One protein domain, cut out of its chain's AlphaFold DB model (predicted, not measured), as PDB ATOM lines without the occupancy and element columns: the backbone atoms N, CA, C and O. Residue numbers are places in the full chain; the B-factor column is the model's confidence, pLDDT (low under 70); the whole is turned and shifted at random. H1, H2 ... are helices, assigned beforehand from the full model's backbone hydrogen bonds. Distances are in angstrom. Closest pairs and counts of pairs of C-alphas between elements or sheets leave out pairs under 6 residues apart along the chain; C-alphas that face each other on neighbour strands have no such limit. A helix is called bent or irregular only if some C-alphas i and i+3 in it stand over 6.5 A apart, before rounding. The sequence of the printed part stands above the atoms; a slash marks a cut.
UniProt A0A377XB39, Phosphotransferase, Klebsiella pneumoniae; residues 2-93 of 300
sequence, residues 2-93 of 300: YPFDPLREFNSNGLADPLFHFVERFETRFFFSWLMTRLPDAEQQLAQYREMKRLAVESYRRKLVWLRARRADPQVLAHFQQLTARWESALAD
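What this domain is: This is residues 2 to 93 of the 300 residues of the protein "Phosphotransferase" of Klebsiella pneumoniae (UniProt A0A377XB39). What is the main picture? A loop of residues 2 to 21 leads into H1, and the three helices then run to and fro: H1 runs loosely alongside the first half of the long H2, and H3 folds back along the second half of H2 as a hairpin. The loop lies towards the end of the model where H2 turns into H3. What is it built of, and how large is it? The printed part has 92 residues with three named helices in the order H1, H2, H3 and no named strand, and its class is all helix. It is only just compact, close to loose, with a radius of gyration of the C-alphas of 14.6 A and spans of 44 by 30 by 18 A.

Where its parts are: What comes first? Residues 2 to 21 hold no named element, and their C-alphas lie 6 to 19 A from the mean of all C-alphas. H1 follows as residues 22 to 38, 22.7 A from first to last C-alpha, with C-alpha 22 at (33.629, -6.953, 52.749). Is H1 even along its length? It has a kink of 33 degrees near residue 30, and it is irregular, with C-alphas 29 and 32 lying 7.7 A apart. Where are the other helices? H2, residues 42 to 69, is the longest at 40.2 A and begins with C-alpha 42 at (50.126, -21.022, 41.507). H3, residues 74 to 92, measures 26.7 A and ends with C-alpha 92 at (46.157, -3.934, 34.496).

How they stand to each other: How do H2 and H3 stand? They touch and form a helical hairpin, opposite ways at a shallow tilt of 32 degrees. Their closest C-alphas, those of Val 57 and Thr 84, are 5.7 A apart. Where is H1? It is close to H2 but not clearly touching, and their closest C-alphas, those of Leu 35 and Gln 45, are 6.0 A apart. H1 and H2 run opposite ways at a shallow tilt of 13 degrees, with centres 14.0 A apart. H1 and H3 are apart. What do the backbones show? In H2 and H3 every O i to N i+4 pair is within hydrogen-bond range, while in H1 11 of 13 are.

The domain as a whole: How far does it reach? The two C-alphas farthest apart are those of Pro 40 and Arg 71, at 44.7 A. Are there cuts or long links? The printed part has no cut, and the links H1 to H2 and H2 to H3 are both tight, with 3 and 4 residues. Where is confidence low? The mean pLDDT of the printed part is 94.0, and residue 2 is the one printed residue under 70.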
ATOM      1  N   TYR A   2      27.946  -6.493  64.744       60.16
ATOM      2  CA  TYR A   2      27.990  -5.135  65.301       60.16
ATOM      3  C   TYR A   2      27.526  -4.109  64.248       60.16
ATOM      4  O   TYR A   2      27.996  -4.188  63.110       60.16
ATOM      5  N   PRO A   3      26.583  -3.208  64.572       81.06
ATOM      6  CA  PRO A   3      26.132  -2.174  63.644       81.06
ATOM      7  C   PRO A   3      27.252  -1.156  63.389       81.06
ATOM      8  O   PRO A   3      28.046  -0.889  64.286       81.06
ATOM      9  N   PHE A   4      27.302  -0.590  62.182       90.00
ATOM     10  CA  PHE A   4      28.193   0.521  61.830       90.00
ATOM     11  C   PHE A   4      27.514   1.428  60.799       90.00
ATOM     12  O   PHE A   4      26.608   0.981  60.085       90.00
ATOM     13  N   ASP A   5      27.930   2.690  60.726       93.50
ATOM     14  CA  ASP A   5      27.438   3.653  59.742       93.50
ATOM     15  C   ASP A   5      28.348   3.651  58.499       93.50
ATOM     16  O   ASP A   5      29.432   4.239  58.524       93.50
ATOM     17  N   PRO A   6      27.927   3.056  57.367       92.44
ATOM     18  CA  PRO A   6      28.757   2.976  56.166       92.44
ATOM     19  C   PRO A   6      29.004   4.333  55.496       92.44
ATOM     20  O   PRO A   6      29.772   4.396  54.538       92.44
ATOM     21  N   LEU A   7      28.333   5.405  55.934       96.56
ATOM     22  CA  LEU A   7      28.605   6.762  55.467       96.56
ATOM     23  C   LEU A   7      29.731   7.432  56.259       96.56
ATOM     24  O   LEU A   7      30.294   8.401  55.757       96.56
ATOM     25  N   ARG A   8      30.068   6.930  57.451       96.38
ATOM     26  CA  ARG A   8      31.019   7.563  58.382       96.38
ATOM     27  C   ARG A   8      32.174   6.666  58.807       96.38
ATOM     28  O   ARG A   8      33.185   7.173  59.277       96.38
ATOM     29  N   GLU A   9      32.048   5.358  58.626       94.94
ATOM     30  CA  GLU A   9      32.984   4.351  59.120       94.94
ATOM     31  C   GLU A   9      33.390   3.385  57.998       94.94
ATOM     32  O   GLU A   9      32.639   3.158  57.043       94.94
ATOM     33  N   PHE A  10      34.586   2.795  58.096       91.69
ATOM     34  CA  PHE A  10      35.056   1.823  57.102       91.69
ATOM     35  C   PHE A  10      34.371   0.464  57.280       91.69
ATOM     36  O   PHE A  10      34.019  -0.201  56.298       91.69
ATOM     37  N   ASN A  11      34.193   0.053  58.536       91.38
ATOM     38  CA  ASN A  11      33.588  -1.206  58.959       91.38
ATOM     39  C   ASN A  11      33.169  -1.113  60.447       91.38
ATOM     40  O   ASN A  11      33.175  -0.035  61.033       91.38
ATOM     41  N   SER A  12      32.833  -2.245  61.076       88.56
ATOM     42  CA  SER A  12      32.438  -2.324  62.495       88.56
ATOM     43  C   SER A  12      33.485  -1.852  63.509       88.56
ATOM     44  O   SER A  12      33.142  -1.638  64.665       88.56
ATOM     45  N   ASN A  13      34.744  -1.710  63.099       88.94
ATOM     46  CA  ASN A  13      35.844  -1.197  63.913       88.94
ATOM     47  C   ASN A  13      36.010   0.331  63.744       88.94
ATOM     48  O   ASN A  13      36.999   0.916  64.190       88.94
ATOM     49  N   GLY A  14      35.050   0.991  63.087       91.06
ATOM     50  CA  GLY A  14      35.055   2.427  62.861       91.06
ATOM     51  C   GLY A  14      36.049   2.838  61.775       91.06
ATOM     52  O   GLY A  14      36.087   2.268  60.683       91.06
ATOM     53  N   LEU A  15      36.835   3.872  62.076       92.56
ATOM     54  CA  LEU A  15      37.849   4.452  61.183       92.56
ATOM     55  C   LEU A  15      39.283   4.069  61.561       92.56
ATOM     56  O   LEU A  15      40.203   4.296  60.783       92.56
ATOM     57  N   ALA A  16      39.481   3.528  62.766       89.69
ATOM     58  CA  ALA A  16      40.808   3.244  63.308       89.69
ATOM     59  C   ALA A  16      41.453   2.001  62.684       89.69
ATOM     60  O   ALA A  16      42.674   1.879  62.682       89.69
ATOM     61  N   ASP A  17      40.638   1.095  62.149       89.31
ATOM     62  CA  ASP A  17      41.088  -0.168  61.584       89.31
ATOM     63  C   ASP A  17      40.466  -0.362  60.192       89.31
ATOM     64  O   ASP A  17      39.301  -0.752  60.084       89.31
ATOM     65  N   PRO A  18      41.196  -0.024  59.113       90.88
ATOM     66  CA  PRO A  18      40.680  -0.079  57.747       90.88
ATOM     67  C   PRO A  18      40.584  -1.509  57.194       90.88
ATOM     68  O   PRO A  18      39.993  -1.703  56.127       90.88
ATOM     69  N   LEU A  19      41.155  -2.497  57.892       88.69
ATOM     70  CA  LEU A  19      41.017  -3.905  57.535       88.69
ATOM     71  C   LEU A  19      39.580  -4.389  57.774       88.69
ATOM     72  O   LEU A  19      38.757  -3.735  58.405       88.69
ATOM     73  N   PHE A  20      39.253  -5.562  57.246       88.50
ATOM     74  CA  PHE A  20      37.952  -6.216  57.360       88.50
ATOM     75  C   PHE A  20      36.796  -5.527  56.622       88.50
ATOM     76  O   PHE A  20      35.624  -5.674  57.001       88.50
ATOM     77  N   HIS A  21      37.087  -4.844  55.516       90.06
ATOM     78  CA  HIS A  21      36.059  -4.539  54.524       90.06
ATOM     79  C   HIS A  21      35.524  -5.839  53.881       90.06
ATOM     80  O   HIS A  21      36.121  -6.911  53.987       90.06
ATOM     81  N   PHE A  22      34.366  -5.766  53.216       88.75
ATOM     82  CA  PHE A  22      33.629  -6.953  52.749       88.75
ATOM     83  C   PHE A  22      34.479  -7.947  51.932       88.75
ATOM     84  O   PHE A  22      34.443  -9.146  52.192       88.75
ATOM     85  N   VAL A  23      35.254  -7.441  50.968       92.69
ATOM     86  CA  VAL A  23      36.100  -8.266  50.090       92.69
ATOM     87  C   VAL A  23      37.203  -8.966  50.888       92.69
ATOM     88  O   VAL A  23      37.346 -10.175  50.763       92.69
ATOM     89  N   GLU A  24      37.882  -8.265  51.798       92.25
ATOM     90  CA  GLU A  24      38.939  -8.868  52.622       92.25
ATOM     91  C   GLU A  24      38.386  -9.900  53.618       92.25
ATOM     92  O   GLU A  24      39.007 -10.933  53.877       92.25
ATOM     93  N   ARG A  25      37.168  -9.686  54.143       91.25
ATOM     94  CA  ARG A  25      36.480 -10.704  54.957       91.25
ATOM     95  C   ARG A  25      36.167 -11.953  54.144       91.25
ATOM     96  O   ARG A  25      36.333 -13.058  54.657       91.25
ATOM     97  N   PHE A  26      35.706 -11.786  52.906       92.88
ATOM     98  CA  PHE A  26      35.460 -12.906  52.005       92.88
ATOM     99  C   PHE A  26      36.758 -13.663  51.691       92.88
ATOM    100  O   PHE A  26      36.799 -14.894  51.771       92.88
ATOM    101  N   GLU A  27      37.825 -12.923  51.400       93.06
ATOM    102  CA  GLU A  27      39.145 -13.465  51.097       93.06
ATOM    103  C   GLU A  27      39.696 -14.317  52.233       93.06
ATOM    104  O   GLU A  27      40.012 -15.496  52.047       93.06
ATOM    105  N   THR A  28      39.720 -13.719  53.422       88.81
ATOM    106  CA  THR A  28      40.254 -14.321  54.640       88.81
ATOM    107  C   THR A  28      39.448 -15.547  55.041       88.81
ATOM    108  O   THR A  28      39.994 -16.635  55.186       88.81
ATOM    109  N   ARG A  29      38.119 -15.416  55.146       86.31
ATOM    110  CA  ARG A  29      37.276 -16.485  55.700       86.31
ATOM    111  C   ARG A  29      37.042 -17.647  54.738       86.31
ATOM    112  O   ARG A  29      36.705 -18.738  55.204       86.31
ATOM    113  N   PHE A  30      37.181 -17.430  53.427       89.31
ATOM    114  CA  PHE A  30      36.795 -18.419  52.419       89.31
ATOM    115  C   PHE A  30      37.826 -18.584  51.306       89.31
ATOM    116  O   PHE A  30      38.323 -19.693  51.104       89.31
ATOM    117  N   PHE A  31      38.140 -17.513  50.575       95.06
ATOM    118  CA  PHE A  31      38.803 -17.615  49.274       95.06
ATOM    119  C   PHE A  31      40.195 -18.251  49.350       95.06
ATOM    120  O   PHE A  31      40.435 -19.259  48.692       95.06
ATOM    121  N   PHE A  32      41.095 -17.732  50.189       95.25
ATOM    122  CA  PHE A  32      42.473 -18.239  50.248       95.25
ATOM    123  C   PHE A  32      42.562 -19.651  50.832       95.25
ATOM    124  O   PHE A  32      43.414 -20.445  50.445       95.25
ATOM    125  N   SER A  33      41.626 -20.006  51.710       90.00
ATOM    126  CA  SER A  33      41.489 -21.378  52.206       90.00
ATOM    127  C   SER A  33      41.049 -22.337  51.106       90.00
ATOM    128  O   SER A  33      41.558 -23.452  51.000       90.00
ATOM    129  N   TRP A  34      40.103 -21.908  50.271       93.69
ATOM    130  CA  TRP A  34      39.668 -22.675  49.113       93.69
ATOM    131  C   TRP A  34      40.796 -22.827  48.087       93.69
ATOM    132  O   TRP A  34      41.041 -23.946  47.648       93.69
ATOM    133  N   LEU A  35      41.544 -21.758  47.789       94.50
ATOM    134  CA  LEU A  35      42.720 -21.824  46.916       94.50
ATOM    135  C   LEU A  35      43.733 -22.858  47.420       94.50
ATOM    136  O   LEU A  35      44.053 -23.794  46.695       94.50
ATOM    137  N   MET A  36      44.148 -22.748  48.687       91.44
ATOM    138  CA  MET A  36      45.127 -23.650  49.303       91.44
ATOM    139  C   MET A  36      44.682 -25.121  49.299       91.44
ATOM    140  O   MET A  36      45.517 -26.014  49.211       91.44
ATOM    141  N   THR A  37      43.377 -25.392  49.394       89.62
ATOM    142  CA  THR A  37      42.848 -26.767  49.496       89.62
ATOM    143  C   THR A  37      42.424 -27.381  48.165       89.62
ATOM    144  O   THR A  37      42.303 -28.602  48.077       89.62
ATOM    145  N   ARG A  38      42.154 -26.569  47.137       89.94
ATOM    146  CA  ARG A  38      41.598 -27.039  45.858       89.94
ATOM    147  C   ARG A  38      42.528 -26.855  44.675       89.94
ATOM    148  O   ARG A  38      42.400 -27.611  43.718       89.94
ATOM    149  N   LEU A  39      43.429 -25.880  44.728       88.94
ATOM    150  CA  LEU A  39      44.280 -25.509  43.605       88.94
ATOM    151  C   LEU A  39      45.745 -25.579  44.038       88.94
ATOM    152  O   LEU A  39      46.229 -24.652  44.678       88.94
ATOM    153  N   PRO A  40      46.472 -26.656  43.709       78.56
ATOM    154  CA  PRO A  40      47.889 -26.755  44.054       78.56
ATOM    155  C   PRO A  40      48.774 -25.849  43.185       78.56
ATOM    156  O   PRO A  40      49.893 -25.535  43.578       78.56
ATOM    157  N   ASP A  41      48.284 -25.436  42.015       91.12
ATOM    158  CA  ASP A  41      49.049 -24.674  41.033       91.12
ATOM    159  C   ASP A  41      48.919 -23.152  41.225       91.12
ATOM    160  O   ASP A  41      47.815 -22.609  41.326       91.12
ATOM    161  N   ALA A  42      50.059 -22.458  41.245       89.12
ATOM    162  CA  ALA A  42      50.126 -21.022  41.507       89.12
ATOM    163  C   ALA A  42      49.524 -20.178  40.371       89.12
ATOM    164  O   ALA A  42      48.918 -19.137  40.638       89.12
ATOM    165  N   GLU A  43      49.644 -20.619  39.116       92.50
ATOM    166  CA  GLU A  43      49.068 -19.909  37.971       92.50
ATOM    167  C   GLU A  43      47.535 -19.974  38.012       92.50
ATOM    168  O   GLU A  43      46.859 -18.951  37.870       92.50
ATOM    169  N   GLN A  44      46.977 -21.149  38.317       94.56
ATOM    170  CA  GLN A  44      45.540 -21.327  38.531       94.56
ATOM    171  C   GLN A  44      45.024 -20.505  39.715       94.56
ATOM    172  O   GLN A  44      43.972 -19.868  39.600       94.56
ATOM    173  N   GLN A  45      45.752 -20.471  40.837       95.50
ATOM    174  CA  GLN A  45      45.381 -19.628  41.977       95.50
ATOM    175  C   GLN A  45      45.331 -18.145  41.585       95.50
ATOM    176  O   GLN A  45      44.350 -17.457  41.883       95.50
ATOM    177  N   LEU A  46      46.347 -17.663  40.864       97.00
ATOM    178  CA  LEU A  46      46.411 -16.279  40.402       97.00
ATOM    179  C   LEU A  46      45.300 -15.956  39.391       97.00
ATOM    180  O   LEU A  46      44.742 -14.856  39.419       97.00
ATOM    181  N   ALA A  47      44.934 -16.901  38.523       96.00
ATOM    182  CA  ALA A  47      43.824 -16.745  37.586       96.00
ATOM    183  C   ALA A  47      42.476 -16.589  38.314       96.00
ATOM    184  O   ALA A  47      41.704 -15.684  37.989       96.00
ATOM    185  N   GLN A  48      42.215 -17.406  39.341       97.31
ATOM    186  CA  GLN A  48      41.011 -17.267  40.170       97.31
ATOM    187  C   GLN A  48      41.010 -15.954  40.953       97.31
ATOM    188  O   GLN A  48      39.983 -15.282  41.058       97.31
ATOM    189  N   TYR A  49      42.169 -15.551  41.471       97.94
ATOM    190  CA  TYR A  49      42.315 -14.281  42.169       97.94
ATOM    191  C   TYR A  49      42.049 -13.083  41.250       97.94
ATOM    192  O   TYR A  49      41.336 -12.159  41.641       97.94
ATOM    193  N   ARG A  50      42.540 -13.123  40.003       98.44
ATOM    194  CA  ARG A  50      42.240 -12.112  38.979       98.44
ATOM    195  C   ARG A  50      40.736 -11.944  38.798       98.44
ATOM    196  O   ARG A  50      40.246 -10.817  38.772       98.44
ATOM    197  N   GLU A  51      40.014 -13.052  38.666       97.56
ATOM    198  CA  GLU A  51      38.573 -13.015  38.435       97.56
ATOM    199  C   GLU A  51      37.814 -12.482  39.652       97.56
ATOM    200  O   GLU A  51      36.979 -11.583  39.527       97.56
ATOM    201  N   MET A  52      38.183 -12.931  40.852       97.31
ATOM    202  CA  MET A  52      37.628 -12.400  42.095       97.31
ATOM    203  C   MET A  52      37.872 -10.885  42.222       97.31
ATOM    204  O   MET A  52      36.941 -10.137  42.529       97.31
ATOM    205  N   LYS A  53      39.075 -10.394  41.896       98.19
ATOM    206  CA  LYS A  53      39.384  -8.957  41.946       98.19
ATOM    207  C   LYS A  53      38.623  -8.129  40.914       98.19
ATOM    208  O   LYS A  53      38.250  -6.997  41.225       98.19
ATOM    209  N   ARG A  54      38.314  -8.667  39.729       98.00
ATOM    210  CA  ARG A  54      37.420  -7.990  38.767       98.00
ATOM    211  C   ARG A  54      36.032  -7.764  39.360       98.00
ATOM    212  O   ARG A  54      35.524  -6.644  39.307       98.00
ATOM    213  N   LEU A  55      35.462  -8.791  39.993       96.69
ATOM    214  CA  LEU A  55      34.170  -8.693  40.680       96.69
ATOM    215  C   LEU A  55      34.229  -7.720  41.871       96.69
ATOM    216  O   LEU A  55      33.287  -6.955  42.099       96.69
ATOM    217  N   ALA A  56      35.342  -7.707  42.611       96.12
ATOM    218  CA  ALA A  56      35.565  -6.772  43.712       96.12
ATOM    219  C   ALA A  56      35.565  -5.309  43.232       96.12
ATOM    220  O   ALA A  56      34.852  -4.482  43.805       96.12
ATOM    221  N   VAL A  57      36.289  -5.002  42.149       98.19
ATOM    222  CA  VAL A  57      36.309  -3.666  41.527       98.19
ATOM    223  C   VAL A  57      34.915  -3.250  41.069       98.19
ATOM    224  O   VAL A  57      34.478  -2.138  41.362       98.19
ATOM    225  N   GLU A  58      34.185  -4.130  40.386       96.06
ATOM    226  CA  GLU A  58      32.825  -3.837  39.924       96.06
ATOM    227  C   GLU A  58      31.885  -3.503  41.096       96.06
ATOM    228  O   GLU A  58      31.154  -2.506  41.071       96.06
ATOM    229  N   SER A  59      31.958  -4.300  42.163       95.38
ATOM    230  CA  SER A  59      31.202  -4.080  43.394       95.38
ATOM    231  C   SER A  59      31.564  -2.743  44.054       95.38
ATOM    232  O   SER A  59      30.681  -1.963  44.424       95.38
ATOM    233  N   TYR A  60      32.856  -2.416  44.144       96.62
ATOM    234  CA  TYR A  60      33.306  -1.213  44.847       96.62
ATOM    235  C   TYR A  60      33.089   0.058  44.020       96.62
ATOM    236  O   TYR A  60      32.780   1.105  44.589       96.62
ATOM    237  N   ARG A  61      33.079  -0.025  42.685       96.88
ATOM    238  CA  ARG A  61      32.601   1.066  41.819       96.88
ATOM    239  C   ARG A  61      31.136   1.408  42.099       96.88
ATOM    240  O   ARG A  61      30.813   2.584  42.276       96.88
ATOM    241  N   ARG A  62      30.254   0.404  42.216       96.31
ATOM    242  CA  ARG A  62      28.851   0.628  42.622       96.31
ATOM    243  C   ARG A  62      28.752   1.226  44.023       96.31
ATOM    244  O   ARG A  62      27.996   2.179  44.226       96.31
ATOM    245  N   LYS A  63      29.543   0.716  44.972       95.31
ATOM    246  CA  LYS A  63      29.621   1.257  46.337       95.31
ATOM    247  C   LYS A  63      30.018   2.732  46.337       95.31
ATOM    248  O   LYS A  63      29.370   3.532  47.001       95.31
ATOM    249  N   LEU A  64      31.012   3.122  45.544       97.62
ATOM    250  CA  LEU A  64      31.450   4.514  45.431       97.62
ATOM    251  C   LEU A  64      30.367   5.436  44.863       97.62
ATOM    252  O   LEU A  64      30.194   6.544  45.370       97.62
ATOM    253  N   VAL A  65      29.605   4.993  43.859       97.81
ATOM    254  CA  VAL A  65      28.443   5.750  43.358       97.81
ATOM    255  C   VAL A  65      27.408   5.941  44.469       97.81
ATOM    256  O   VAL A  65      26.945   7.059  44.701       97.81
ATOM    257  N   TRP A  66      27.091   4.871  45.203       97.62
ATOM    258  CA  TRP A  66      26.137   4.899  46.312       97.62
ATOM    259  C   TRP A  66      26.574   5.833  47.451       97.62
ATOM    260  O   TRP A  66      25.754   6.613  47.942       97.62
ATOM    261  N   LEU A  67      27.857   5.793  47.830       97.00
ATOM    262  CA  LEU A  67      28.448   6.636  48.874       97.00
ATOM    263  C   LEU A  67      28.419   8.117  48.480       97.00
ATOM    264  O   LEU A  67      28.023   8.961  49.283       97.00
ATOM    265  N   ARG A  68      28.770   8.444  47.227       98.12
ATOM    266  CA  ARG A  68      28.722   9.825  46.717       98.12
ATOM    267  C   ARG A  68      27.299  10.373  46.712       98.12
ATOM    268  O   ARG A  68      27.072  11.478  47.195       98.12
ATOM    269  N   ALA A  69      26.336   9.586  46.228       98.00
ATOM    270  CA  ALA A  69      24.929   9.984  46.195       98.00
ATOM    271  C   ALA A  69      24.365  10.282  47.595       98.00
ATOM    272  O   ALA A  69      23.480  11.122  47.741       98.00
ATOM    273  N   ARG A  70      24.899   9.621  48.629       97.75
ATOM    274  CA  ARG A  70      24.498   9.794  50.032       97.75
ATOM    275  C   ARG A  70      25.385  10.739  50.831       97.75
ATOM    276  O   ARG A  70      25.164  10.875  52.028       97.75
ATOM    277  N   ARG A  71      26.337  11.415  50.178       97.94
ATOM    278  CA  ARG A  71      27.260  12.363  50.820       97.94
ATOM    279  C   ARG A  71      28.001  11.728  52.002       97.94
ATOM    280  O   ARG A  71      28.078  12.326  53.069       97.94
ATOM    281  N   ALA A  72      28.511  10.512  51.797       97.88
ATOM    282  CA  ALA A  72      29.401   9.872  52.758       97.88
ATOM    283  C   ALA A  72      30.596  10.778  53.089       97.88
ATOM    284  O   ALA A  72      31.034  11.571  52.248       97.88
ATOM    285  N   ASP A  73      31.129  10.625  54.298       98.25
ATOM    286  CA  ASP A  73      32.250  11.409  54.790       98.25
ATOM    287  C   ASP A  73      33.452  11.304  53.832       98.25
ATOM    288  O   ASP A  73      33.736  10.220  53.296       98.25
ATOM    289  N   PRO A  74      34.215  12.397  53.626       97.94
ATOM    290  CA  PRO A  74      35.320  12.418  52.667       97.94
ATOM    291  C   PRO A  74      36.357  11.314  52.889       97.94
ATOM    292  O   PRO A  74      36.862  10.747  51.922       97.94
ATOM    293  N   GLN A  75      36.640  10.968  54.147       97.44
ATOM    294  CA  GLN A  75      37.571   9.895  54.506       97.44
ATOM    295  C   GLN A  75      37.096   8.510  54.040       97.44
ATOM    296  O   GLN A  75      37.889   7.736  53.509       97.44
ATOM    297  N   VAL A  76      35.795   8.219  54.160       97.38
ATOM    298  CA  VAL A  76      35.186   6.956  53.715       97.38
ATOM    299  C   VAL A  76      35.243   6.863  52.194       97.38
ATOM    300  O   VAL A  76      35.646   5.839  51.639       97.38
ATOM    301  N   LEU A  77      34.901   7.957  51.508       97.81
ATOM    302  CA  LEU A  77      35.018   8.043  50.054       97.81
ATOM    303  C   LEU A  77      36.461   7.844  49.583       97.81
ATOM    304  O   LEU A  77      36.682   7.062  48.661       97.81
ATOM    305  N   ALA A  78      37.426   8.523  50.207       98.00
ATOM    306  CA  ALA A  78      38.837   8.432  49.847       98.00
ATOM    307  C   ALA A  78      39.382   7.011  50.044       98.00
ATOM    308  O   ALA A  78      40.017   6.475  49.137       98.00
ATOM    309  N   HIS A  79      39.066   6.372  51.172       97.31
ATOM    310  CA  HIS A  79      39.489   5.004  51.465       97.31
ATOM    311  C   HIS A  79      39.016   4.014  50.390       97.31
ATOM    312  O   HIS A  79      39.827   3.318  49.776       97.31
ATOM    313  N   PHE A  80      37.713   3.989  50.084       97.06
ATOM    314  CA  PHE A  80      37.188   3.061  49.078       97.06
ATOM    315  C   PHE A  80      37.632   3.410  47.649       97.06
ATOM    316  O   PHE A  80      37.747   2.509  46.817       97.06
ATOM    317  N   GLN A  81      37.926   4.682  47.348       98.25
ATOM    318  CA  GLN A  81      38.522   5.084  46.066       98.25
ATOM    319  C   GLN A  81      39.943   4.547  45.917       98.25
ATOM    320  O   GLN A  81      40.245   3.928  44.900       98.25
ATOM    321  N   GLN A  82      40.788   4.735  46.930       97.75
ATOM    322  CA  GLN A  82      42.168   4.245  46.935       97.75
ATOM    323  C   GLN A  82      42.220   2.721  46.819       97.75
ATOM    324  O   GLN A  82      42.978   2.189  46.011       97.75
ATOM    325  N   LEU A  83      41.370   2.019  47.571       96.69
ATOM    326  CA  LEU A  83      41.284   0.562  47.523       96.69
ATOM    327  C   LEU A  83      40.867   0.057  46.132       96.69
ATOM    328  O   LEU A  83      41.501  -0.841  45.582       96.69
ATOM    329  N   THR A  84      39.848   0.680  45.530       97.94
ATOM    330  CA  THR A  84      39.392   0.327  44.175       97.94
ATOM    331  C   THR A  84      40.484   0.593  43.137       97.94
ATOM    332  O   THR A  84      40.760  -0.275  42.312       97.94
ATOM    333  N   ALA A  85      41.151   1.747  43.213       98.25
ATOM    334  CA  ALA A  85      42.229   2.115  42.299       98.25
ATOM    335  C   ALA A  85      43.436   1.166  42.408       98.25
ATOM    336  O   ALA A  85      44.020   0.790  41.392       98.25
ATOM    337  N   ARG A  86      43.781   0.720  43.625       97.56
ATOM    338  CA  ARG A  86      44.833  -0.285  43.852       97.56
ATOM    339  C   ARG A  86      44.519  -1.586  43.115       97.56
ATOM    340  O   ARG A  86      45.394  -2.136  42.451       97.56
ATOM    341  N   TRP A  87      43.281  -2.071  43.198       98.44
ATOM    342  CA  TRP A  87      42.870  -3.288  42.496       98.44
ATOM    343  C   TRP A  87      42.819  -3.105  40.980       98.44
ATOM    344  O   TRP A  87      43.259  -3.989  40.252       98.44
ATOM    345  N   GLU A  88      42.333  -1.966  40.490       98.50
ATOM    346  CA  GLU A  88      42.335  -1.644  39.059       98.50
ATOM    347  C   GLU A  88      43.756  -1.619  38.486       98.50
ATOM    348  O   GLU A  88      44.013  -2.235  37.452       98.50
ATOM    349  N   SER A  89      44.687  -0.968  39.189       97.94
ATOM    350  CA  SER A  89      46.100  -0.931  38.808       97.94
ATOM    351  C   SER A  89      46.723  -2.328  38.816       97.94
ATOM    352  O   SER A  89      47.386  -2.702  37.850       97.94
ATOM    353  N   ALA A  90      46.449  -3.133  39.847       98.19
ATOM    354  CA  ALA A  90      46.924  -4.510  39.911       98.19
ATOM    355  C   ALA A  90      46.352  -5.381  38.780       98.19
ATOM    356  O   ALA A  90      47.060  -6.200  38.214       98.19
ATOM    357  N   LEU A  91      45.085  -5.200  38.399       98.56
ATOM    358  CA  LEU A  91      44.469  -5.960  37.307       98.56
ATOM    359  C   LEU A  91      45.053  -5.624  35.927       98.56
ATOM    360  O   LEU A  91      45.012  -6.486  35.043       98.56
ATOM    361  N   ALA A  92      45.576  -4.408  35.750       98.19
ATOM    362  CA  ALA A  92      46.157  -3.934  34.496       98.19
ATOM    363  C   ALA A  92      47.579  -4.465  34.232       98.19
ATOM    364  O   ALA A  92      47.983  -4.543  33.075       98.19
ATOM    365  N   ASP A  93      48.317  -4.862  35.272       98.00
ATOM    366  CA  ASP A  93      49.684  -5.383  35.167       98.00
ATOM    367  C   ASP A  93      49.787  -6.776  35.820       98.00
ATOM    368  O   ASP A  93      49.593  -6.902  37.031       98.00
TER     369      ASP A  93